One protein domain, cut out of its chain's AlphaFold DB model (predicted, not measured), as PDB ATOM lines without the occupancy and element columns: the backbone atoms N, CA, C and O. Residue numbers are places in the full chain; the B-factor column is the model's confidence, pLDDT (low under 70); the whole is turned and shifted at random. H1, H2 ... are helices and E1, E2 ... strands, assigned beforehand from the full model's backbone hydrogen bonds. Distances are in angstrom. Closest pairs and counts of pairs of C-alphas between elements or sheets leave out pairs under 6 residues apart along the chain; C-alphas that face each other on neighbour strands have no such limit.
ATOM      1  N   ILE A 291     218.809 224.077 218.905       77.44
ATOM      2  CA  ILE A 291     218.682 225.142 219.918       77.44
ATOM      3  C   ILE A 291     219.259 226.462 219.403       77.44
ATOM      4  O   ILE A 291     218.667 227.512 219.623       77.44
ATOM      5  N   PHE A 292     220.378 226.426 218.672       78.88
ATOM      6  CA  PHE A 292     220.969 227.642 218.115       78.88
ATOM      7  C   PHE A 292     220.041 228.270 217.063       78.88
ATOM      8  O   PHE A 292     219.801 229.473 217.081       78.88
ATOM      9  N   LYS A 293     219.448 227.457 216.181       78.62
ATOM     10  CA  LYS A 293     218.465 227.945 215.196       78.62
ATOM     11  C   LYS A 293     217.242 228.569 215.869       78.62
ATOM     12  O   LYS A 293     216.769 229.613 215.427       78.62
ATOM     13  N   GLN A 294     216.749 227.946 216.939       83.44
ATOM     14  CA  GLN A 294     215.660 228.497 217.746       83.44
ATOM     15  C   GLN A 294     216.066 229.816 218.410       83.44
ATOM     16  O   GLN A 294     215.290 230.765 218.387       83.44
ATOM     17  N   TRP A 295     217.292 229.907 218.928       86.75
ATOM     18  CA  TRP A 295     217.841 231.141 219.485       86.75
ATOM     19  C   TRP A 295     217.873 232.277 218.468       86.75
ATOM     20  O   TRP A 295     217.321 233.339 218.739       86.75
ATOM     21  N   VAL A 296     218.419 232.045 217.269       82.94
ATOM     22  CA  VAL A 296     218.435 233.061 216.204       82.94
ATOM     23  C   VAL A 296     217.017 233.481 215.827       82.94
ATOM     24  O   VAL A 296     216.745 234.672 215.698       82.94
ATOM     25  N   SER A 297     216.095 232.522 215.694       84.62
ATOM     26  CA  SER A 297     214.693 232.832 215.408       84.62
ATOM     27  C   SER A 297     214.066 233.705 216.497       84.62
ATOM     28  O   SER A 297     213.343 234.642 216.173       84.62
ATOM     29  N   GLU A 298     214.332 233.429 217.774       88.50
ATOM     30  CA  GLU A 298     213.808 234.230 218.881       88.50
ATOM     31  C   GLU A 298     214.452 235.618 218.957       88.50
ATOM     32  O   GLU A 298     213.745 236.582 219.234       88.50
ATOM     33  N   VAL A 299     215.745 235.752 218.645       87.31
ATOM     34  CA  VAL A 299     216.412 237.060 218.521       87.31
ATOM     35  C   VAL A 299     215.756 237.896 217.431       87.31
ATOM     36  O   VAL A 299     215.409 239.050 217.675       87.31
ATOM     37  N   VAL A 300     215.527 237.324 216.249       83.88
ATOM     38  CA  VAL A 300     214.891 238.060 215.151       83.88
ATOM     39  C   VAL A 300     213.451 238.436 215.493       83.88
ATOM     40  O   VAL A 300     213.076 239.596 215.335       83.88
ATOM     41  N   ASN A 301     212.677 237.501 216.049       87.31
ATOM     42  CA  ASN A 301     211.327 237.784 216.538       87.31
ATOM     43  C   ASN A 301     211.337 238.911 217.585       87.31
ATOM     44  O   ASN A 301     210.427 239.740 217.633       87.31
ATOM     45  N   TRP A 302     212.359 238.963 218.441       90.06
ATOM     46  CA  TRP A 302     212.499 240.028 219.423       90.06
ATOM     47  C   TRP A 302     212.757 241.381 218.762       90.06
ATOM     48  O   TRP A 302     212.060 242.345 219.084       90.06
ATOM     49  N   ILE A 303     213.711 241.440 217.827       85.06
ATOM     50  CA  ILE A 303     214.050 242.647 217.058       85.06
ATOM     51  C   ILE A 303     212.814 243.180 216.324       85.06
ATOM     52  O   ILE A 303     212.513 244.370 216.398       85.06
ATOM     53  N   GLU A 304     212.052 242.299 215.676       83.25
ATOM     54  CA  GLU A 304     210.888 242.682 214.878       83.25
ATOM     55  C   GLU A 304     209.710 243.167 215.739       83.25
ATOM     56  O   GLU A 304     209.090 244.189 215.434       83.25
ATOM     57  N   PHE A 305     209.393 242.459 216.830       85.31
ATOM     58  CA  PHE A 305     208.125 242.664 217.544       85.31
ATOM     59  C   PHE A 305     208.247 243.323 218.920       85.31
ATOM     60  O   PHE A 305     207.242 243.808 219.453       85.31
ATOM     61  N   LYS A 306     209.422 243.293 219.563       85.69
ATOM     62  CA  LYS A 306     209.562 243.646 220.991       85.69
ATOM     63  C   LYS A 306     210.610 244.704 221.291       85.69
ATOM     64  O   LYS A 306     210.425 245.406 222.289       85.69
ATOM     65  N   ASP A 307     211.627 244.842 220.451       81.06
ATOM     66  CA  ASP A 307     212.788 245.698 220.697       81.06
ATOM     67  C   ASP A 307     212.409 247.182 220.786       81.06
ATOM     68  O   ASP A 307     212.709 247.868 221.763       81.06
ATOM     69  N   GLY A 308     211.592 247.643 219.835       77.38
ATOM     70  CA  GLY A 308     211.158 249.035 219.768       77.38
ATOM     71  C   GLY A 308     212.315 250.005 219.514       77.38
ATOM     72  O   GLY A 308     213.388 249.615 219.079       77.38
ATOM     73  N   LYS A 309     212.077 251.299 219.754       68.38
ATOM     74  CA  LYS A 309     213.119 252.336 219.736       68.38
ATOM     75  C   LYS A 309     213.313 252.878 221.152       68.38
ATOM     76  O   LYS A 309     212.298 253.145 221.804       68.38
ATOM     77  N   PRO A 310     214.555 253.119 221.610       63.31
ATOM     78  CA  PRO A 310     215.845 252.814 220.963       63.31
ATOM     79  C   PRO A 310     216.193 251.312 221.010       63.31
ATOM     80  O   PRO A 310     215.596 250.616 221.821       63.31
ATOM     81  N   ASP A 311     217.155 250.871 220.180       83.38
ATOM     82  CA  ASP A 311     217.662 249.488 219.999       83.38
ATOM     83  C   ASP A 311     218.025 248.790 221.330       83.38
ATOM     84  O   ASP A 311     219.183 248.707 221.755       83.38
ATOM     85  N   PHE A 312     217.002 248.332 222.046       89.56
ATOM     86  CA  PHE A 312     217.083 247.908 223.440       89.56
ATOM     87  C   PHE A 312     217.936 246.648 223.590       89.56
ATOM     88  O   PHE A 312     218.775 246.568 224.490       89.56
ATOM     89  N   LEU A 313     217.758 245.686 222.690       89.44
ATOM     90  CA  LEU A 313     218.470 244.419 222.665       89.44
ATOM     91  C   LEU A 313     219.955 244.634 222.371       89.44
ATOM     92  O   LEU A 313     220.796 244.014 223.017       89.44
ATOM     93  N   ALA A 314     220.285 245.564 221.472       86.94
ATOM     94  CA  ALA A 314     221.668 245.916 221.171       86.94
ATOM     95  C   ALA A 314     222.381 246.506 222.388       86.94
ATOM     96  O   ALA A 314     223.473 246.064 222.749       86.94
ATOM     97  N   ARG A 315     221.724 247.440 223.084       88.25
ATOM     98  CA  ARG A 315     222.249 248.005 224.331       88.25
ATOM     99  C   ARG A 315     222.401 246.948 225.418       88.25
ATOM    100  O   ARG A 315     223.397 246.953 226.145       88.25
ATOM    101  N   LEU A 316     221.429 246.045 225.540       91.50
ATOM    102  CA  LEU A 316     221.489 244.943 226.493       91.50
ATOM    103  C   LEU A 316     222.681 244.029 226.201       91.50
ATOM    104  O   LEU A 316     223.438 243.729 227.119       91.50
ATOM    105  N   PHE A 317     222.885 243.634 224.945       89.75
ATOM    106  CA  PHE A 317     224.000 242.775 224.542       89.75
ATOM    107  C   PHE A 317     225.347 243.446 224.777       89.75
ATOM    108  O   PHE A 317     226.217 242.843 225.400       89.75
ATOM    109  N   ALA A 318     225.494 244.713 224.383       86.00
ATOM    110  CA  ALA A 318     226.702 245.483 224.658       86.00
ATOM    111  C   ALA A 318     226.984 245.547 226.170       86.00
ATOM    112  O   ALA A 318     228.100 245.280 226.609       86.00
ATOM    113  N   THR A 319     225.958 245.814 226.983       88.44
ATOM    114  CA  THR A 319     226.090 245.857 228.447       88.44
ATOM    115  C   THR A 319     226.503 244.497 229.014       88.44
ATOM    116  O   THR A 319     227.443 244.416 229.801       88.44
ATOM    117  N   VAL A 320     225.840 243.410 228.616       88.62
ATOM    118  CA  VAL A 320     226.166 242.060 229.099       88.62
ATOM    119  C   VAL A 320     227.595 241.679 228.701       88.62
ATOM    120  O   VAL A 320     228.369 241.298 229.576       88.62
ATOM    121  N   ASN A 321     227.992 241.884 227.443       83.69
ATOM    122  CA  ASN A 321     229.349 241.592 226.965       83.69
ATOM    123  C   ASN A 321     230.424 242.432 227.680       83.69
ATOM    124  O   ASN A 321     231.532 241.951 227.917       83.69
ATOM    125  N   GLN A 322     230.109 243.670 228.075       82.56
ATOM    126  CA  GLN A 322     231.027 244.526 228.830       82.56
ATOM    127  C   GLN A 322     231.329 243.984 230.236       82.56
ATOM    128  O   GLN A 322     232.472 244.068 230.697       82.56
ATOM    129  N   TYR A 323     230.306 243.480 230.936       80.56
ATOM    130  CA  TYR A 323     230.382 243.139 232.365       80.56
ATOM    131  C   TYR A 323     230.441 241.636 232.664       80.56
ATOM    132  O   TYR A 323     230.703 241.264 233.810       80.56
ATOM    133  N   PHE A 324     230.265 240.782 231.653       78.38
ATOM    134  CA  PHE A 324     230.562 239.349 231.702       78.38
ATOM    135  C   PHE A 324     231.774 239.008 230.820       78.38
ATOM    136  O   PHE A 324     231.652 238.227 229.875       78.38
ATOM    137  N   PRO A 325     232.969 239.579 231.082       61.69
ATOM    138  CA  PRO A 325     234.146 239.184 230.334       61.69
ATOM    139  C   PRO A 325     234.455 237.715 230.635       61.69
ATOM    140  O   PRO A 325     234.660 237.336 231.788       61.69
ATOM    141  N   ARG A 326     234.575 236.901 229.581       59.84
ATOM    142  CA  ARG A 326     234.911 235.462 229.636       59.84
ATOM    143  C   ARG A 326     236.239 235.138 230.360       59.84
ATOM    144  O   ARG A 326     236.580 233.973 230.513       59.84
ATOM    145  N   ARG A 327     237.011 236.155 230.772       51.09
ATOM    146  CA  ARG A 327     238.334 236.058 231.420       51.09
ATOM    147  C   ARG A 327     238.456 236.882 232.713       51.09
ATOM    148  O   ARG A 327     239.554 237.327 233.040       51.09
ATOM    149  N   ALA A 328     237.362 237.163 233.427       53.66
ATOM    150  CA  ALA A 328     237.490 237.741 234.770       53.66
ATOM    151  C   ALA A 328     238.220 236.758 235.699       53.66
ATOM    152  O   ALA A 328     237.939 235.559 235.679       53.66
ATOM    153  N   SER A 329     239.142 237.261 236.523       57.81
ATOM    154  CA  SER A 329     239.701 236.458 237.605       57.81
ATOM    155  C   SER A 329     238.569 236.107 238.587       57.81
ATOM    156  O   SER A 329     237.770 236.979 238.941       57.81
ATOM    157  N   PRO A 330     238.465 234.841 239.029       59.34
ATOM    158  CA  PRO A 330     237.284 234.320 239.730       59.34
ATOM    159  C   PRO A 330     236.963 235.016 241.064       59.34
ATOM    160  O   PRO A 330     235.854 234.864 241.575       59.34
ATOM    161  N   ASN A 331     237.901 235.798 241.611       61.31
ATOM    162  CA  ASN A 331     237.796 236.399 242.942       61.31
ATOM    163  C   ASN A 331     237.565 237.920 242.947       61.31
ATOM    164  O   ASN A 331     237.357 238.483 244.017       61.31
ATOM    165  N   ASP A 332     237.593 238.605 241.802       79.19
ATOM    166  CA  ASP A 332     237.587 240.078 241.803       79.19
ATOM    167  C   ASP A 332     236.174 240.660 241.629       79.19
ATOM    168  O   ASP A 332     235.809 241.644 242.276       79.19
ATOM    169  N   GLU A 333     235.330 240.028 240.805       86.19
ATOM    170  CA  GLU A 333     234.049 240.610 240.389       86.19
ATOM    171  C   GLU A 333     232.913 239.575 240.349       86.19
ATOM    172  O   GLU A 333     233.059 238.486 239.793       86.19
ATOM    173  N   LYS A 334     231.742 239.939 240.888       89.56
ATOM    174  CA  LYS A 334     230.495 239.172 240.765       89.56
ATOM    175  C   LYS A 334     229.471 239.964 239.958       89.56
ATOM    176  O   LYS A 334     229.000 240.994 240.427       89.56
ATOM    177  N   THR A 335     229.081 239.468 238.785       91.19
ATOM    178  CA  THR A 335     228.062 240.108 237.929       91.19
ATOM    179  C   THR A 335     226.802 239.247 237.842       91.19
ATOM    180  O   THR A 335     226.879 238.021 237.783       91.19
ATOM    181  N   ARG A 336     225.632 239.893 237.840       93.38
ATOM    182  CA  ARG A 336     224.304 239.265 237.760       93.38
ATOM    183  C   ARG A 336     223.428 240.011 236.759       93.38
ATOM    184  O   ARG A 336     223.533 241.231 236.659       93.38
ATOM    185  N   VAL A 337     222.525 239.318 236.075       96.38
ATOM    186  CA  VAL A 337     221.488 239.911 235.220       96.38
ATOM    187  C   VAL A 337     220.114 239.584 235.793       96.38
ATOM    188  O   VAL A 337     219.767 238.419 235.993       96.38
ATOM    189  N   VAL A 338     219.316 240.620 236.044       97.38
ATOM    190  CA  VAL A 338     217.972 240.483 236.613       97.38
ATOM    191  C   VAL A 338     216.963 241.146 235.689       97.38
ATOM    192  O   VAL A 338     216.941 242.368 235.546       97.38
ATOM    193  N   VAL A 339     216.109 240.331 235.072       97.75
ATOM    194  CA  VAL A 339     215.018 240.792 234.210       97.75
ATOM    195  C   VAL A 339     213.762 240.999 235.047       97.75
ATOM    196  O   VAL A 339     213.210 240.060 235.614       97.75
ATOM    197  N   VAL A 340     213.273 242.230 235.112       96.88
ATOM    198  CA  VAL A 340     212.084 242.578 235.886       96.88
ATOM    199  C   VAL A 340     210.887 242.723 234.954       96.88
ATOM    200  O   VAL A 340     210.868 243.570 234.054       96.88
ATOM    201  N   SER A 341     209.877 241.877 235.154       95.56
ATOM    202  CA  SER A 341     208.666 241.865 234.332       95.56
ATOM    203  C   SER A 341     207.524 241.120 235.004       95.56
ATOM    204  O   SER A 341     207.716 240.053 235.582       95.56
ATOM    205  N   ASN A 342     206.306 241.632 234.835       94.44
ATOM    206  CA  ASN A 342     205.086 240.917 235.220       94.44
ATOM    207  C   ASN A 342     204.580 239.987 234.100       94.44
ATOM    208  O   ASN A 342     203.707 239.160 234.334       94.44
ATOM    209  N   ASN A 343     205.125 240.100 232.882       94.06
ATOM    210  CA  ASN A 343     204.839 239.175 231.789       94.06
ATOM    211  C   ASN A 343     205.898 238.067 231.769       94.06
ATOM    212  O   ASN A 343     207.013 238.277 231.277       94.06
ATOM    213  N   GLN A 344     205.531 236.901 232.307       93.25
ATOM    214  CA  GLN A 344     206.431 235.756 232.440       93.25
ATOM    215  C   GLN A 344     206.908 235.229 231.085       93.25
ATOM    216  O   GLN A 344     208.091 234.962 230.932       93.25
ATOM    217  N   LEU A 345     206.028 235.123 230.083       91.31
ATOM    218  CA  LEU A 345     206.376 234.558 228.773       91.31
ATOM    219  C   LEU A 345     207.425 235.406 228.047       91.31
ATOM    220  O   LEU A 345     208.411 234.885 227.533       91.31
ATOM    221  N   VAL A 346     207.240 236.728 228.047       93.06
ATOM    222  CA  VAL A 346     208.199 237.657 227.428       93.06
ATOM    223  C   VAL A 346     209.526 237.640 228.185       93.06
ATOM    224  O   VAL A 346     210.586 237.623 227.565       93.06
ATOM    225  N   ALA A 347     209.486 237.582 229.517       95.12
ATOM    226  CA  ALA A 347     210.695 237.494 230.326       95.12
ATOM    227  C   ALA A 347     211.460 236.186 230.080       95.12
ATOM    228  O   ALA A 347     212.664 236.222 229.859       95.12
ATOM    229  N   LYS A 348     210.762 235.047 230.028       94.31
ATOM    230  CA  LYS A 348     211.333 233.730 229.720       94.31
ATOM    231  C   LYS A 348     212.022 233.712 228.354       94.31
ATOM    232  O   LYS A 348     213.155 233.249 228.258       94.31
ATOM    233  N   LYS A 349     211.396 234.291 227.324       93.38
ATOM    234  CA  LYS A 349     212.017 234.459 225.999       93.38
ATOM    235  C   LYS A 349     213.276 235.329 226.050       93.38
ATOM    236  O   LYS A 349     214.286 234.953 225.464       93.38
ATOM    237  N   LEU A 350     213.265 236.437 226.800       94.81
ATOM    238  CA  LEU A 350     214.472 237.256 226.955       94.81
ATOM    239  C   LEU A 350     215.587 236.500 227.675       94.81
ATOM    240  O   LEU A 350     216.741 236.598 227.276       94.81
ATOM    241  N   ILE A 351     215.253 235.739 228.718       95.00
ATOM    242  CA  ILE A 351     216.226 234.919 229.443       95.00
ATOM    243  C   ILE A 351     216.866 233.903 228.506       95.00
ATOM    244  O   ILE A 351     218.084 233.770 228.520       95.00
ATOM    245  N   PHE A 352     216.081 233.233 227.658       92.81
ATOM    246  CA  PHE A 352     216.624 232.333 226.643       92.81
ATOM    247  C   PHE A 352     217.619 233.046 225.715       92.81
ATOM    248  O   PHE A 352     218.703 232.524 225.452       92.81
ATOM    249  N   ILE A 353     217.284 234.263 225.278       91.75
ATOM    250  CA  ILE A 353     218.149 235.075 224.422       91.75
ATOM    251  C   ILE A 353     219.454 235.459 225.149       91.75
ATOM    252  O   ILE A 353     220.546 235.196 224.647       91.75
ATOM    253  N   VAL A 354     219.355 236.037 226.349       92.31
ATOM    254  CA  VAL A 354     220.498 236.536 227.133       92.31
ATOM    255  C   VAL A 354     221.388 235.403 227.640       92.31
ATOM    256  O   VAL A 354     222.604 235.568 227.694       92.31
ATOM    257  N   ASN A 355     220.812 234.243 227.967       90.62
ATOM    258  CA  ASN A 355     221.549 233.073 228.440       90.62
ATOM    259  C   ASN A 355     222.692 232.714 227.490       90.62
ATOM    260  O   ASN A 355     223.805 232.472 227.949       90.62
ATOM    261  N   LEU A 356     222.442 232.749 226.176       85.06
ATOM    262  CA  LEU A 356     223.478 232.410 225.212       85.06
ATOM    263  C   LEU A 356     224.565 233.479 225.085       85.06
ATOM    264  O   LEU A 356     225.730 233.136 224.905       85.06
ATOM    265  N   VAL A 357     224.201 234.754 225.227       85.38
ATOM    266  CA  VAL A 357     225.166 235.863 225.268       85.38
ATOM    267  C   VAL A 357     226.099 235.708 226.468       85.38
ATOM    268  O   VAL A 357     227.309 235.850 226.334       85.38
ATOM    269  N   MET A 358     225.555 235.316 227.623       84.56
ATOM    270  CA  MET A 358     226.331 235.114 228.849       84.56
ATOM    271  C   MET A 358     227.235 233.878 228.809       84.56
ATOM    272  O   MET A 358     228.367 233.938 229.277       84.56
ATOM    273  N   THR A 359     226.756 232.743 228.289       76.56
ATOM    274  CA  THR A 359     227.566 231.509 228.222       76.56
ATOM    275  C   THR A 359     228.520 231.485 227.031       76.56
ATOM    276  O   THR A 359     229.496 230.734 227.030       76.56
ATOM    277  N   GLY A 360     228.218 232.279 226.003       68.06
ATOM    278  CA  GLY A 360     228.934 232.294 224.743       68.06
ATOM    279  C   GLY A 360     228.754 231.031 223.896       68.06
ATOM    280  O   GLY A 360     228.267 229.994 224.355       68.06
ATOM    281  N   LEU A 361     229.218 231.104 222.647       53.53
ATOM    282  CA  LEU A 361     229.576 229.926 221.857       53.53
ATOM    283  C   LEU A 361     230.952 229.455 222.351       53.53
ATOM    284  O   LEU A 361     231.979 230.048 222.028       53.53
ATOM    285  N   GLY A 362     230.967 228.455 223.231       50.03
ATOM    286  CA  GLY A 362     232.176 227.685 223.535       50.03
ATOM    287  C   GLY A 362     233.076 228.150 224.686       50.03
ATOM    288  O   GLY A 362     234.245 227.779 224.702       50.03
ATOM    289  N   SER A 363     232.585 228.904 225.676       39.22
ATOM    290  CA  SER A 363     233.420 229.328 226.817       39.22
ATOM    291  C   SER A 363     232.774 229.072 228.175       39.22
ATOM    292  O   SER A 363     232.601 229.962 228.997       39.22
ATOM    293  N   THR A 364     232.474 227.808 228.455       36.62
ATOM    294  CA  THR A 364     232.444 227.347 229.848       36.62
ATOM    295  C   THR A 364     233.560 226.333 230.032       36.62
ATOM    296  O   THR A 364     233.301 225.145 230.209       36.62
ATOM    297  N   PRO A 612     224.120 228.693 236.870       90.88
ATOM    298  CA  PRO A 612     222.993 229.045 237.735       90.88
ATOM    299  C   PRO A 612     222.102 230.119 237.080       90.88
ATOM    300  O   PRO A 612     221.901 231.208 237.612       90.88
ATOM    301  N   HIS A 613     221.605 229.821 235.883       94.19
ATOM    302  CA  HIS A 613     220.708 230.635 235.083       94.19
ATOM    303  C   HIS A 613     219.330 229.997 235.139       94.19
ATOM    304  O   HIS A 613     219.176 228.813 234.841       94.19
ATOM    305  N   VAL A 614     218.324 230.767 235.515       94.81
ATOM    306  CA  VAL A 614     216.951 230.298 235.696       94.81
ATOM    307  C   VAL A 614     216.004 231.168 234.894       94.81
ATOM    308  O   VAL A 614     216.322 232.304 234.555       94.81
ATOM    309  N   SER A 615     214.843 230.616 234.561       94.12
ATOM    310  CA  SER A 615     213.874 231.283 233.700       94.12
ATOM    311  C   SER A 615     213.152 232.412 234.444       94.12
ATOM    312  O   SER A 615     213.580 233.560 234.400       94.12
ATOM    313  N   TYR A 616     212.075 232.100 235.153       95.00
ATOM    314  CA  TYR A 616     211.287 233.051 235.922       95.00
ATOM    315  C   TYR A 616     211.106 232.538 237.346       95.00
ATOM    316  O   TYR A 616     210.670 231.405 237.544       95.00
ATOM    317  N   CYS A 617     211.416 233.384 238.320       94.75
ATOM    318  CA  CYS A 617     211.229 233.139 239.741       94.75
ATOM    319  C   CYS A 617     210.183 234.108 240.300       94.75
ATOM    320  O   CYS A 617     210.116 235.268 239.895       94.75
ATOM    321  N   ASP A 618     209.397 233.652 241.272       92.62
ATOM    322  CA  ASP A 618     208.365 234.482 241.912       92.62
ATOM    323  C   ASP A 618     208.957 235.625 242.748       92.62
ATOM    324  O   ASP A 618     208.320 236.653 242.975       92.62
ATOM    325  N   GLU A 619     210.202 235.467 243.184       94.69
ATOM    326  CA  GLU A 619     210.975 236.503 243.851       94.69
ATOM    327  C   GLU A 619     212.450 236.414 243.464       94.69
ATOM    328  O   GLU A 619     212.927 235.385 242.988       94.69
ATOM    329  N   PHE A 620     213.172 237.515 243.664       96.06
ATOM    330  CA  PHE A 620     214.604 237.576 243.398       96.06
ATOM    331  C   PHE A 620     215.389 236.630 244.316       96.06
ATOM    332  O   PHE A 620     215.201 236.622 245.537       96.06
ATOM    333  N   ARG A 621     216.315 235.874 243.719       94.56
ATOM    334  CA  ARG A 621     217.171 234.891 244.388       94.56
ATOM    335  C   ARG A 621     218.655 235.187 244.148       94.56
ATOM    336  O   ARG A 621     219.101 235.117 243.004       94.56
ATOM    337  N   PRO A 622     219.457 235.500 245.178       93.38
ATOM    338  CA  PRO A 622     220.879 235.821 245.004       93.38
ATOM    339  C   PRO A 622     221.747 234.634 244.549       93.38
ATOM    340  O   PRO A 622     222.909 234.824 244.183       93.38
ATOM    341  N   GLU A 623     221.217 233.413 244.592       92.50
ATOM    342  CA  GLU A 623     221.901 232.196 244.155       92.50
ATOM    343  C   GLU A 623     222.061 232.102 242.630       92.50
ATOM    344  O   GLU A 623     222.936 231.370 242.168       92.50
ATOM    345  N   PHE A 624     221.260 232.845 241.858       94.06
ATOM    346  CA  PHE A 624     221.274 232.807 240.396       94.06
ATOM    347  C   PHE A 624     221.938 234.040 239.780       94.06
ATOM    348  O   PHE A 624     221.764 235.171 240.242       94.06
ATOM    349  N   ASP A 625     222.673 233.805 238.696       93.12
ATOM    350  CA  ASP A 625     223.416 234.840 237.970       93.12
ATOM    351  C   ASP A 625     222.597 235.436 236.823       93.12
ATOM    352  O   ASP A 625     222.816 236.585 236.450       93.12
ATOM    353  N   LEU A 626     221.609 234.694 236.323       95.56
ATOM    354  CA  LEU A 626     220.618 235.152 235.354       95.56
ATOM    355  C   LEU A 626     219.239 234.683 235.811       95.56
ATOM    356  O   LEU A 626     219.033 233.486 236.000       95.56
ATOM    357  N   GLN A 627     218.304 235.614 235.990       96.69
ATOM    358  CA  GLN A 627     216.924 235.287 236.352       96.69
ATOM    359  C   GLN A 627     215.948 236.374 235.910       96.69
ATOM    360  O   GLN A 627     216.315 237.549 235.813       96.69
ATOM    361  N   ALA A 628     214.684 235.999 235.724       97.44
ATOM    362  CA  ALA A 628     213.581 236.946 235.682       97.44
ATOM    363  C   ALA A 628     212.726 236.880 236.950       97.44
ATOM    364  O   ALA A 628     212.571 235.813 237.535       97.44
ATOM    365  N   CYS A 629     212.151 238.007 237.365       96.75
ATOM    366  CA  CYS A 629     211.239 238.071 238.508       96.75
ATOM    367  C   CYS A 629     210.217 239.219 238.359       96.75
ATOM    368  O   CYS A 629     210.420 240.127 237.540       96.75
ATOM    369  N   PRO A 630     209.096 239.196 239.104       96.31
ATOM    370  CA  PRO A 630     208.122 240.283 239.074       96.31
ATOM    371  C   PRO A 630     208.682 241.562 239.698       96.31
ATOM    372  O   PRO A 630     209.576 241.538 240.548       96.31
ATOM    373  N   VAL A 631     208.112 242.707 239.308       93.75
ATOM    374  CA  VAL A 631     208.432 243.980 239.967       93.75
ATOM    375  C   VAL A 631     207.922 243.907 241.406       93.75
ATOM    376  O   VAL A 631     206.720 243.794 241.637       93.75
ATOM    377  N   SER A 632     208.828 244.003 242.378       93.50
ATOM    378  CA  SER A 632     208.493 244.000 243.802       93.50
ATOM    379  C   SER A 632     209.095 245.213 244.496       93.50
ATOM    380  O   SER A 632     210.244 245.572 244.249       93.50
ATOM    381  N   VAL A 633     208.356 245.799 245.439       91.50
ATOM    382  CA  VAL A 633     208.856 246.885 246.305       91.50
ATOM    383  C   VAL A 633     210.049 246.454 247.162       91.50
ATOM    384  O   VAL A 633     210.825 247.288 247.611       91.50
ATOM    385  N   LYS A 634     210.221 245.144 247.381       94.69
ATOM    386  CA  LYS A 634     211.352 244.583 248.131       94.69
ATOM    387  C   LYS A 634     212.568 244.290 247.249       94.69
ATOM    388  O   LYS A 634     213.620 243.956 247.790       94.69
ATOM    389  N   LEU A 635     212.439 244.397 245.923       94.00
ATOM    390  CA  LEU A 635     213.475 243.984 244.976       94.00
ATOM    391  C   LEU A 635     214.776 244.763 245.184       94.00
ATOM    392  O   LEU A 635     215.829 244.154 245.319       94.00
ATOM    393  N   GLU A 636     214.709 246.091 245.280       93.19
ATOM    394  CA  GLU A 636     215.901 246.933 245.460       93.19
ATOM    395  C   GLU A 636     216.641 246.629 246.767       93.19
ATOM    396  O   GLU A 636     217.871 246.564 246.801       93.19
ATOM    397  N   HIS A 637     215.895 246.384 247.848       95.38
ATOM    398  CA  HIS A 637     216.473 245.995 249.130       95.38
ATOM    399  C   HIS A 637     217.120 244.604 249.066       95.38
ATOM    400  O   HIS A 637     218.221 244.410 249.588       95.38
ATOM    401  N   ALA A 638     216.466 243.646 248.404       95.56
ATOM    402  CA  ALA A 638     216.997 242.301 248.218       95.56
ATOM    403  C   ALA A 638     218.270 242.312 247.355       95.56
ATOM    404  O   ALA A 638     219.256 241.676 247.723       95.56
ATOM    405  N   LEU A 639     218.287 243.107 246.279       95.56
ATOM    406  CA  LEU A 639     219.465 243.354 245.445       95.56
ATOM    407  C   LEU A 639     220.604 243.972 246.255       95.56
ATOM    408  O   LEU A 639     221.704 243.434 246.274       95.56
ATOM    409  N   SER A 640     220.333 245.048 246.994       94.50
ATOM    410  CA  SER A 640     221.344 245.724 247.820       94.50
ATOM    411  C   SER A 640     221.939 244.788 248.875       94.50
ATOM    412  O   SER A 640     223.141 244.802 249.133       94.50
ATOM    413  N   THR A 641     221.099 243.945 249.478       94.75
ATOM    414  CA  THR A 641     221.526 242.943 250.460       94.75
ATOM    415  C   THR A 641     222.380 241.859 249.811       94.75
ATOM    416  O   THR A 641     223.410 241.483 250.365       94.75
ATOM    417  N   ALA A 642     221.995 241.382 248.625       94.69
ATOM    418  CA  ALA A 642     222.779 240.419 247.860       94.69
ATOM    419  C   ALA A 642     224.150 240.983 247.469       94.69
ATOM    420  O   ALA A 642     225.161 240.335 247.711       94.69
ATOM    421  N   MET A 643     224.192 242.216 246.962       94.44
ATOM    422  CA  MET A 643     225.440 242.879 246.579       94.44
ATOM    423  C   MET A 643     226.363 243.096 247.782       94.44
ATOM    424  O   MET A 643     227.560 242.847 247.693       94.44
ATOM    425  N   ARG A 644     225.820 243.475 248.946       93.25
ATOM    426  CA  ARG A 644     226.600 243.559 250.190       93.25
ATOM    427  C   ARG A 644     227.136 242.196 250.624       93.25
ATOM    428  O   ARG A 644     228.282 242.093 251.047       93.25
ATOM    429  N   ASN A 645     226.317 241.152 250.510       90.25
ATOM    430  CA  ASN A 645     226.747 239.791 250.812       90.25
ATOM    431  C   ASN A 645     227.857 239.325 249.869       90.25
ATOM    432  O   ASN A 645     228.724 238.584 250.312       90.25
ATOM    433  N   ASP A 646     227.862 239.765 248.611       91.31
ATOM    434  CA  ASP A 646     228.945 239.475 247.671       91.31
ATOM    435  C   ASP A 646     230.259 240.119 248.111       91.31
ATOM    436  O   ASP A 646     231.281 239.443 248.170       91.31
ATOM    437  N   ILE A 647     230.236 241.385 248.525       90.12
ATOM    438  CA  ILE A 647     231.442 242.020 249.074       90.12
ATOM    439  C   ILE A 647     231.936 241.280 250.320       90.12
ATOM    440  O   ILE A 647     233.116 240.971 250.440       90.12
ATOM    441  N   ASN A 648     231.016 240.887 251.203       86.69
ATOM    442  CA  ASN A 648     231.348 240.090 252.384       86.69
ATOM    443  C   ASN A 648     231.872 238.681 252.041       86.69
ATOM    444  O   ASN A 648     232.485 238.041 252.890       86.69
ATOM    445  N   ARG A 649     231.628 238.173 250.823       83.44
ATOM    446  CA  ARG A 649     232.208 236.915 250.319       83.44
ATOM    447  C   ARG A 649     233.643 237.085 249.814       83.44
ATOM    448  O   ARG A 649     234.255 236.081 249.468       83.44
ATOM    449  N   GLY A 650     234.158 238.311 249.769       85.12
ATOM    450  CA  GLY A 650     235.496 238.627 249.278       85.12
ATOM    451  C   GLY A 650     235.533 239.133 247.836       85.12
ATOM    452  O   GLY A 650     236.622 239.400 247.338       85.12
ATOM    453  N   TYR A 651     234.386 239.307 247.166       87.44
ATOM    454  CA  TYR A 651     234.368 239.973 245.861       87.44
ATOM    455  C   TYR A 651     234.713 241.454 246.036       87.44
ATOM    456  O   TYR A 651     234.140 242.132 246.891       87.44
ATOM    457  N   ARG A 652     235.610 241.993 245.205       88.06
ATOM    458  CA  ARG A 652     235.923 243.429 245.245       88.06
ATOM    459  C   ARG A 652     234.790 244.273 244.686       88.06
ATOM    460  O   ARG A 652     234.527 245.360 245.197       88.06
ATOM    461  N   VAL A 653     234.110 243.763 243.661       89.50
ATOM    462  CA  VAL A 653     232.975 244.433 243.026       89.50
ATOM    463  C   VAL A 653     231.800 243.472 242.880       89.50
ATOM    464  O   VAL A 653     231.951 242.363 242.372       89.50
ATOM    465  N   SER A 654     230.606 243.916 243.269       92.94
ATOM    466  CA  SER A 654     229.341 243.254 242.936       92.94
ATOM    467  C   SER A 654     228.548 244.128 241.971       92.94
ATOM    468  O   SER A 654     228.393 245.327 242.197       92.94
ATOM    469  N   ARG A 655     228.052 243.547 240.878       92.94
ATOM    470  CA  ARG A 655     227.326 244.245 239.815       92.94
ATOM    471  C   ARG A 655     226.015 243.551 239.494       92.94
ATOM    472  O   ARG A 655     225.954 242.333 239.354       92.94
ATOM    473  N   THR A 656     224.975 244.349 239.290       95.25
ATOM    474  CA  THR A 656     223.686 243.887 238.778       95.25
ATOM    475  C   THR A 656     223.309 244.680 237.534       95.25
ATOM    476  O   THR A 656     223.137 245.896 237.599       95.25
ATOM    477  N   VAL A 657     223.130 243.985 236.413       95.75
ATOM    478  CA  VAL A 657     222.474 244.502 235.210       95.75
ATOM    479  C   VAL A 657     220.971 244.287 235.378       95.75
ATOM    480  O   VAL A 657     220.456 243.179 235.223       95.75
ATOM    481  N   LEU A 658     220.269 245.348 235.754       96.31
ATOM    482  CA  LEU A 658     218.827 245.370 235.934       96.31
ATOM    483  C   LEU A 658     218.147 245.707 234.606       96.31
ATOM    484  O   LEU A 658     218.380 246.769 234.027       96.31
ATOM    485  N   VAL A 659     217.281 244.816 234.139       96.38
ATOM    486  CA  VAL A 659     216.586 244.950 232.857       96.38
ATOM    487  C   VAL A 659     215.097 245.125 233.112       96.38
ATOM    488  O   VAL A 659     214.412 244.184 233.504       96.38
ATOM    489  N   SER A 660     214.571 246.325 232.882       95.00
ATOM    490  CA  SER A 660     213.140 246.611 233.005       95.00
ATOM    491  C   SER A 660     212.462 246.438 231.653       95.00
ATOM    492  O   SER A 660     212.590 247.291 230.776       95.00
ATOM    493  N   LEU A 661     211.689 245.360 231.484       92.56
ATOM    494  CA  LEU A 661     210.961 245.120 230.231       92.56
ATOM    495  C   LEU A 661     209.834 246.134 229.997       92.56
ATOM    496  O   LEU A 661     209.540 246.470 228.853       92.56
ATOM    497  N   ARG A 662     209.218 246.647 231.071       91.06
ATOM    498  CA  ARG A 662     208.163 247.668 230.978       91.06
ATOM    499  C   ARG A 662     208.719 249.015 230.520       91.06
ATOM    500  O   ARG A 662     208.086 249.675 229.708       91.06
ATOM    501  N   ALA A 663     209.874 249.414 231.055       91.00
ATOM    502  CA  ALA A 663     210.518 250.677 230.697       91.00
ATOM    503  C   ALA A 663     211.436 250.557 229.468       91.00
ATOM    504  O   ALA A 663     211.897 251.577 228.968       91.00
ATOM    505  N   ARG A 664     211.709 249.329 228.995       90.50
ATOM    506  CA  ARG A 664     212.755 249.023 228.002       90.50
ATOM    507  C   ARG A 664     214.087 249.674 228.376       90.50
ATOM    508  O   ARG A 664     214.761 250.301 227.563       90.50
ATOM    509  N   GLU A 665     214.446 249.532 229.646       91.06
ATOM    510  CA  GLU A 665     215.632 250.149 230.230       91.06
ATOM    511  C   GLU A 665     216.601 249.071 230.711       91.06
ATOM    512  O   GLU A 665     216.192 248.064 231.296       91.06
ATOM    513  N   VAL A 666     217.889 249.311 230.475       92.81
ATOM    514  CA  VAL A 666     218.995 248.520 231.012       92.81
ATOM    515  C   VAL A 666     219.784 249.432 231.942       92.81
ATOM    516  O   VAL A 666     220.337 250.437 231.500       92.81
ATOM    517  N   LYS A 667     219.819 249.092 233.230       93.62
ATOM    518  CA  LYS A 667     220.503 249.860 234.270       93.62
ATOM    519  C   LYS A 667     221.547 248.990 234.948       93.62
ATOM    520  O   LYS A 667     221.247 247.881 235.372       93.62
ATOM    521  N   VAL A 668     222.761 249.505 235.099       93.38
ATOM    522  CA  VAL A 668     223.828 248.819 235.836       93.38
ATOM    523  C   VAL A 668     223.941 249.431 237.224       93.38
ATOM    524  O   VAL A 668     224.036 250.649 237.368       93.38
ATOM    525  N   VAL A 669     223.901 248.584 238.247       93.31
ATOM    526  CA  VAL A 669     224.130 248.954 239.647       93.31
ATOM    527  C   VAL A 669     225.398 248.257 240.107       93.31
ATOM    528  O   VAL A 669     225.523 247.044 239.942       93.31
ATOM    529  N   GLU A 670     226.331 249.007 240.684       91.81
ATOM    530  CA  GLU A 670     227.607 248.484 241.170       91.81
ATOM    531  C   GLU A 670     227.788 248.790 242.656       91.81
ATOM    532  O   GLU A 670     227.380 249.844 243.144       91.81
ATOM    533  N   TRP A 671     228.428 247.866 243.361       90.44
ATOM    534  CA  TRP A 671     228.853 248.008 244.743       90.44
ATOM    535  C   TRP A 671     230.330 247.643 244.827       90.44
ATOM    536  O   TRP A 671     230.728 246.588 244.337       90.44
ATOM    537  N   HIS A 672     231.130 248.503 245.450       89.25
ATOM    538  CA  HIS A 672     232.582 248.355 245.548       89.25
ATOM    539  C   HIS A 672     232.993 248.137 247.005       89.25
ATOM    540  O   HIS A 672     232.404 248.733 247.913       89.25
ATOM    541  N   CYS A 673     233.989 247.282 247.238       85.69
ATOM    542  CA  CYS A 673     234.687 247.221 248.518       85.69
ATOM    543  C   CYS A 673     235.488 248.521 248.704       85.69
ATOM    544  O   CYS A 673     236.036 249.053 247.743       85.69
ATOM    545  N   HIS A 674     235.510 249.075 249.916       64.25
ATOM    546  CA  HIS A 674     235.862 250.479 250.160       64.25
ATOM    547  C   HIS A 674     237.367 250.809 250.069       64.25
ATOM    548  O   HIS A 674     237.779 251.876 250.523       64.25
ATOM    549  N   ASP A 675     238.178 249.940 249.465       57.06
ATOM    550  CA  ASP A 675     239.630 250.079 249.438       57.06
ATOM    551  C   ASP A 675     240.191 249.916 248.018       57.06
ATOM    552  O   ASP A 675     239.981 248.903 247.353       57.06
ATOM    553  N   GLN A 676     240.955 250.931 247.608       46.62
ATOM    554  CA  GLN A 676     241.703 251.116 246.356       46.62
ATOM    555  C   GLN A 676     241.032 251.882 245.200       46.62
ATOM    556  O   GLN A 676     239.919 251.620 244.748       46.62
ATOM    557  N   GLY A 677     241.791 252.872 244.707       48.41
ATOM    558  CA  GLY A 677     241.422 253.826 243.666       48.41
ATOM    559  C   GLY A 677     240.977 253.149 242.376       48.41
ATOM    560  O   GLY A 677     241.780 252.620 241.607       48.41
ATOM    561  N   TRP A 678     239.674 253.200 242.125       45.09
ATOM    562  CA  TRP A 678     239.066 252.545 240.983       45.09
ATOM    563  C   TRP A 678     239.401 253.284 239.680       45.09
ATOM    564  O   TRP A 678     238.985 254.425 239.456       45.09
ATOM    565  N   ARG A 679     240.132 252.622 238.774       47.59
ATOM    566  CA  ARG A 679     240.206 253.040 237.369       47.59
ATOM    567  C   ARG A 679     238.871 252.702 236.716       47.59
ATOM    568  O   ARG A 679     238.599 251.543 236.418       47.59
ATOM    569  N   LYS A 680     238.052 253.725 236.464       46.22
ATOM    570  CA  LYS A 680     236.838 253.618 235.647       46.22
ATOM    571  C   LYS A 680     237.193 252.880 234.351       46.22
ATOM    572  O   LYS A 680     237.992 253.396 233.570       46.22
ATOM    573  N   ARG A 681     236.639 251.682 234.109       49.25
ATOM    574  CA  ARG A 681     236.738 251.024 232.794       49.25
ATOM    575  C   ARG A 681     235.973 251.882 231.784       49.25
ATOM    576  O   ARG A 681     234.803 251.650 231.505       49.25
ATOM    577  N   SER A 682     236.635 252.889 231.221       38.97
ATOM    578  CA  SER A 682     236.180 253.613 230.037       38.97
ATOM    579  C   SER A 682     236.473 252.767 228.799       38.97
ATOM    580  O   SER A 682     237.307 253.103 227.964       38.97
ATOM    581  N   ARG A 683     235.832 251.608 228.713       44.22
ATOM    582  CA  ARG A 683     235.661 250.889 227.456       44.22
ATOM    583  C   ARG A 683     234.187 250.553 227.387       44.22
ATOM    584  O   ARG A 683     233.770 249.501 227.856       44.22
ATOM    585  N   SER A 684     233.398 251.495 226.873       46.16
ATOM    586  CA  SER A 684     232.165 251.090 226.217       46.16
ATOM    587  C   SER A 684     232.595 250.136 225.100       46.16
ATOM    588  O   SER A 684     233.453 250.525 224.298       46.16
ATOM    589  N   PRO A 685     232.063 248.908 225.024       53.06
ATOM    590  CA  PRO A 685     232.014 248.226 223.742       53.06
ATOM    591  C   PRO A 685     231.393 249.208 222.753       53.06
ATOM    592  O   PRO A 685     230.555 250.026 223.152       53.06
ATOM    593  N   ASP A 686     231.828 249.185 221.501       62.34
ATOM    594  CA  ASP A 686     231.229 250.038 220.487       62.34
ATOM    595  C   ASP A 686     229.762 249.586 220.350       62.34
ATOM    596  O   ASP A 686     229.452 248.620 219.657       62.34
ATOM    597  N   GLU A 687     228.842 250.223 221.087       66.44
ATOM    598  CA  GLU A 687     227.393 249.977 221.015       66.44
ATOM    599  C   GLU A 687     226.970 250.050 219.542       66.44
ATOM    600  O   GLU A 687     226.143 249.270 219.091       66.44
ATOM    601  N   ARG A 688     227.663 250.893 218.762       71.50
ATOM    602  CA  ARG A 688     227.578 250.995 217.305       71.50
ATOM    603  C   ARG A 688     227.916 249.701 216.562       71.50
ATOM    604  O   ARG A 688     227.190 249.378 215.632       71.50
ATOM    605  N   ASP A 689     228.958 248.965 216.948       79.00
ATOM    606  CA  ASP A 689     229.315 247.673 216.339       79.00
ATOM    607  C   ASP A 689     228.267 246.602 216.672       79.00
ATOM    608  O   ASP A 689     227.806 245.878 215.794       79.00
ATOM    609  N   THR A 690     227.791 246.564 217.923       78.12
ATOM    610  CA  THR A 690     226.725 245.625 218.324       78.12
ATOM    611  C   THR A 690     225.408 245.932 217.600       78.12
ATOM    612  O   THR A 690     224.751 245.022 217.093       78.12
ATOM    613  N   VAL A 691     225.042 247.215 217.498       77.00
ATOM    614  CA  VAL A 691     223.878 247.688 216.733       77.00
ATOM    615  C   VAL A 691     224.033 247.350 215.249       77.00
ATOM    616  O   VAL A 691     223.093 246.834 214.651       77.00
ATOM    617  N   ALA A 692     225.208 247.585 214.652       80.75
ATOM    618  CA  ALA A 692     225.468 247.280 213.246       80.75
ATOM    619  C   ALA A 692     225.343 245.777 212.954       80.75
ATOM    620  O   ALA A 692     224.642 245.400 212.015       80.75
ATOM    621  N   LYS A 693     225.931 244.918 213.799       81.81
ATOM    622  CA  LYS A 693     225.831 243.455 213.683       81.81
ATOM    623  C   LYS A 693     224.389 242.963 213.815       81.81
ATOM    624  O   LYS A 693     223.945 242.150 213.008       81.81
ATOM    625  N   LEU A 694     223.620 243.475 214.780       78.81
ATOM    626  CA  LEU A 694     222.203 243.112 214.930       78.81
ATOM    627  C   LEU A 694     221.342 243.613 213.766       78.81
ATOM    628  O   LEU A 694     220.451 242.895 213.309       78.81
ATOM    629  N   ALA A 695     221.624 244.811 213.251       78.81
ATOM    630  CA  ALA A 695     220.960 245.340 212.068       78.81
ATOM    631  C   ALA A 695     221.265 244.495 210.819       78.81
ATOM    632  O   ALA A 695     220.356 244.249 210.023       78.81
ATOM    633  N   GLU A 696     222.502 244.006 210.663       81.62
ATOM    634  CA  GLU A 696     222.890 243.089 209.585       81.62
ATOM    635  C   GLU A 696     222.181 241.733 209.717       81.62
ATOM    636  O   GLU A 696     221.576 241.273 208.749       81.62
ATOM    637  N   ILE A 697     222.145 241.148 210.920       78.12
ATOM    638  CA  ILE A 697     221.400 239.911 211.218       78.12
ATOM    639  C   ILE A 697     219.915 240.063 210.845       78.12
ATOM    640  O   ILE A 697     219.349 239.214 210.151       78.12
ATOM    641  N   HIS A 698     219.284 241.165 211.257       76.06
ATOM    642  CA  HIS A 698     217.885 241.452 210.938       76.06
ATOM    643  C   HIS A 698     217.664 241.653 209.429       76.06
ATOM    644  O   HIS A 698     216.697 241.136 208.865       76.06
ATOM    645  N   ALA A 699     218.572 242.357 208.745       78.25
ATOM    646  CA  ALA A 699     218.500 242.564 207.301       78.25
ATOM    647  C   ALA A 699     218.639 241.248 206.517       78.25
ATOM    648  O   ALA A 699     217.858 241.020 205.592       78.25
ATOM    649  N   MET A 700     219.576 240.374 206.903       74.12
ATOM    650  CA  MET A 700     219.767 239.056 206.288       74.12
ATOM    651  C   MET A 700     218.526 238.175 206.446       74.12
ATOM    652  O   MET A 700     218.054 237.593 205.468       74.12
ATOM    653  N   TYR A 701     217.943 238.131 207.651       68.12
ATOM    654  CA  TYR A 701     216.718 237.367 207.886       68.12
ATOM    655  C   TYR A 701     215.548 237.894 207.045       68.12
ATOM    656  O   TYR A 701     214.854 237.117 206.389       68.12
ATOM    657  N   LYS A 702     215.361 239.220 206.997       71.38
ATOM    658  CA  LYS A 702     214.282 239.854 206.225       71.38
ATOM    659  C   LYS A 702     214.398 239.598 204.721       71.38
ATOM    660  O   LYS A 702     213.381 239.488 204.041       71.38
ATOM    661  N   ARG A 703     215.622 239.505 204.199       75.25
ATOM    662  CA  ARG A 703     215.882 239.187 202.787       75.25
ATOM    663  C   ARG A 703     215.668 237.711 202.450       75.25
ATOM    664  O   ARG A 703     215.714 237.373 201.273       75.25
ATOM    665  N   GLN A 704     215.449 236.848 203.450       62.59
ATOM    666  CA  GLN A 704     215.506 235.390 203.304       62.59
ATOM    667  C   GLN A 704     216.794 234.922 202.597       62.59
ATOM    668  O   GLN A 704     216.808 233.872 201.957       62.59
ATOM    669  N   GLU A 705     217.882 235.698 202.692       55.50
ATOM    670  CA  GLU A 705     219.162 235.332 202.087       55.50
ATOM    671  C   GLU A 705     219.712 234.104 202.829       55.50
ATOM    672  O   GLU A 705     219.939 234.123 204.037       55.50
ATOM    673  N   VAL A 706     219.872 233.001 202.091       53.16
ATOM    674  CA  VAL A 706     220.160 231.648 202.606       53.16
ATOM    675  C   VAL A 706     221.643 231.455 202.960       53.16
ATOM    676  O   VAL A 706     222.082 230.326 203.169       53.16
ATOM    677  N   ASP A 707     222.436 232.524 203.071       69.44
ATOM    678  CA  ASP A 707     223.827 232.406 203.522       69.44
ATOM    679  C   ASP A 707     223.873 232.222 205.047       69.44
ATOM    680  O   ASP A 707     224.134 233.132 205.840       69.44
ATOM    681  N   ARG A 708     223.521 231.001 205.454       64.62
ATOM    682  CA  ARG A 708     223.506 230.559 206.846       64.62
ATOM    683  C   ARG A 708     224.891 230.677 207.464       64.62
ATOM    684  O   ARG A 708     224.972 231.034 208.631       64.62
ATOM    685  N   ASP A 709     225.948 230.426 206.699       68.31
ATOM    686  CA  ASP A 709     227.322 230.453 207.196       68.31
ATOM    687  C   ASP A 709     227.753 231.881 207.545       68.31
ATOM    688  O   ASP A 709     228.316 232.106 208.617       68.31
ATOM    689  N   ARG A 710     227.364 232.875 206.738       75.50
ATOM    690  CA  ARG A 710     227.553 234.290 207.086       75.50
ATOM    691  C   ARG A 710     226.729 234.725 208.302       75.50
ATOM    692  O   ARG A 710     227.240 235.452 209.152       75.50
ATOM    693  N   LEU A 711     225.480 234.266 208.424       68.25
ATOM    694  CA  LEU A 711     224.647 234.537 209.604       68.25
ATOM    695  C   LEU A 711     225.284 233.952 210.873       68.25
ATOM    696  O   LEU A 711     225.327 234.617 211.907       68.25
ATOM    697  N   TYR A 712     225.808 232.728 210.787       67.88
ATOM    698  CA  TYR A 712     226.524 232.089 211.885       67.88
ATOM    699  C   TYR A 712     227.800 232.846 212.246       67.88
ATOM    700  O   TYR A 712     228.006 233.100 213.426       67.88
ATOM    701  N   ALA A 713     228.589 233.283 211.261       72.69
ATOM    702  CA  ALA A 713     229.796 234.070 211.496       72.69
ATOM    703  C   ALA A 713     229.497 235.413 212.189       72.69
ATOM    704  O   ALA A 713     230.211 235.802 213.109       72.69
ATOM    705  N   LEU A 714     228.419 236.107 211.808       71.69
ATOM    706  CA  LEU A 714     228.005 237.357 212.461       71.69
ATOM    707  C   LEU A 714     227.539 237.142 213.902       71.69
ATOM    708  O   LEU A 714     227.877 237.926 214.786       71.69
ATOM    709  N   VAL A 715     226.769 236.080 214.150       70.19
ATOM    710  CA  VAL A 715     226.347 235.726 215.510       70.19
ATOM    711  C   VAL A 715     227.551 235.297 216.347       70.19
ATOM    712  O   VAL A 715     227.651 235.673 217.509       70.19
ATOM    713  N   GLU A 716     228.493 234.563 215.764       70.25
ATOM    714  CA  GLU A 716     229.748 234.210 216.417       70.25
ATOM    715  C   GLU A 716     230.549 235.457 216.789       70.25
ATOM    716  O   GLU A 716     230.909 235.601 217.948       70.25
ATOM    717  N   GLN A 717     230.700 236.425 215.884       74.56
ATOM    718  CA  GLN A 717     231.331 237.726 216.159       74.56
ATOM    719  C   GLN A 717     230.568 238.624 217.147       74.56
ATOM    720  O   GLN A 717     231.107 239.635 217.600       74.56
ATOM    721  N   LEU A 718     229.289 238.349 217.395       70.62
ATOM    722  CA  LEU A 718     228.485 239.053 218.394       70.62
ATOM    723  C   LEU A 718     228.614 238.397 219.775       70.62
ATOM    724  O   LEU A 718     228.466 239.064 220.802       70.62
ATOM    725  N   LEU A 719     228.856 237.087 219.792       66.00
ATOM    726  CA  LEU A 719     228.995 236.293 221.004       66.00
ATOM    727  C   LEU A 719     230.452 236.206 221.483       66.00
ATOM    728  O   LEU A 719     230.654 235.992 222.680       66.00
ATOM    729  N   VAL A 720     231.440 236.323 220.589       58.78
ATOM    730  CA  VAL A 720     232.893 236.434 220.854       58.78
ATOM    731  C   VAL A 720     233.263 237.887 221.103       58.78
ATOM    732  O   VAL A 720     234.003 238.113 222.089       58.78
TER     733      VAL A 720
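Overview. This is residues 291 to 364 and 612 to 720 of the 720 residues of the protein "Protein LST4" of Diutina rugosa (UniProt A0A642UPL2). A twisted sheet of five strands has H4 over one face and H2 and H3 over the other; beyond H2 and H3, away from the sheet, H1 and the helical hairpin of H5 and H6 form a helical end. The longest axis runs from H4 through the sheet to H5 and H6. The printed part has 183 residues, with six named helices and five named strands in the order H1 H2 E1 H3 E2 E3 H4 E4 E5 H5 H6. The sheet's order is E2 E3 E1 E4 E5, mixed, and the class is mixed, helices and strands. The whole is compact, with a radius of gyration of the C-alphas of 16.8 A and spans of 52 by 35 by 29 A.

Arrangement. In the sheet, E2 (residues 613 to 616), E3 (626 to 629), E1 (333 to 340) and E4 (653 to 660) are parallel, neighbour to neighbour: N 614 and O 626 are 2.9 A apart, N 339 and O 627 2.9 A, N 336 and O 655 2.9 A. E5 (665 to 672) is antiparallel to E4 in a hairpin, with N 658 and O 667 2.7 A apart. There are three layers, helices on both faces of the sheet. H3 (344 to 359) lies over E3 at a height over the sheet of 7.6 A; H2 (312 to 323), on the same face, lies over E4 and E5 at 9.4 A. H4 (635 to 648), on the opposite face, is at 8.5 A. E3, H4 and E4 form a split strand-helix-strand unit, two strands running the same way with E1 between them; its crossover is right-handed. H5 (687 to 702) touches H2 at a steep tilt of 48 degrees, closest at the C-alphas of Val 691 and Ala 314, 5.3 A. H5 and H6 (708 to 719) touch at a shallow tilt of 23 degrees, opposite ways, closest at Ile 697 and Leu 711, C-alphas 6.5 A apart. H1 (291 to 305) touches H3 with residues 295 to 299 alone, closest at the C-alphas of Trp 295 and Ile 353, 6.3 A. In H1, H2, H4, H5 and H6 every O i to N i+4 pair is within hydrogen-bond range; in H3 10 of 12 are.

Along the chain. H1 begins at C-alpha 291 (218.682, 225.142, 219.918). E5 spans 22.9 A, E1 22.5 A, E4 22.3 A, H5 22.2 A and H3 22.0 A, with a kink of 26 degrees near residue 353. H6 ends at C-alpha 719 (228.995, 236.293, 221.004).

Size, cuts and confidence. The C-alphas farthest apart, of Asp 675 and Gln 704, are 54.1 A apart. Residues 365 to 611 are not printed; C-alphas 364 and 612 are 12.4 A apart across the cut. The link from E5 to H5 is long, and residues 674 to 687 are under pLDDT 70, as are, among others, 325 to 331 and 360 to 364.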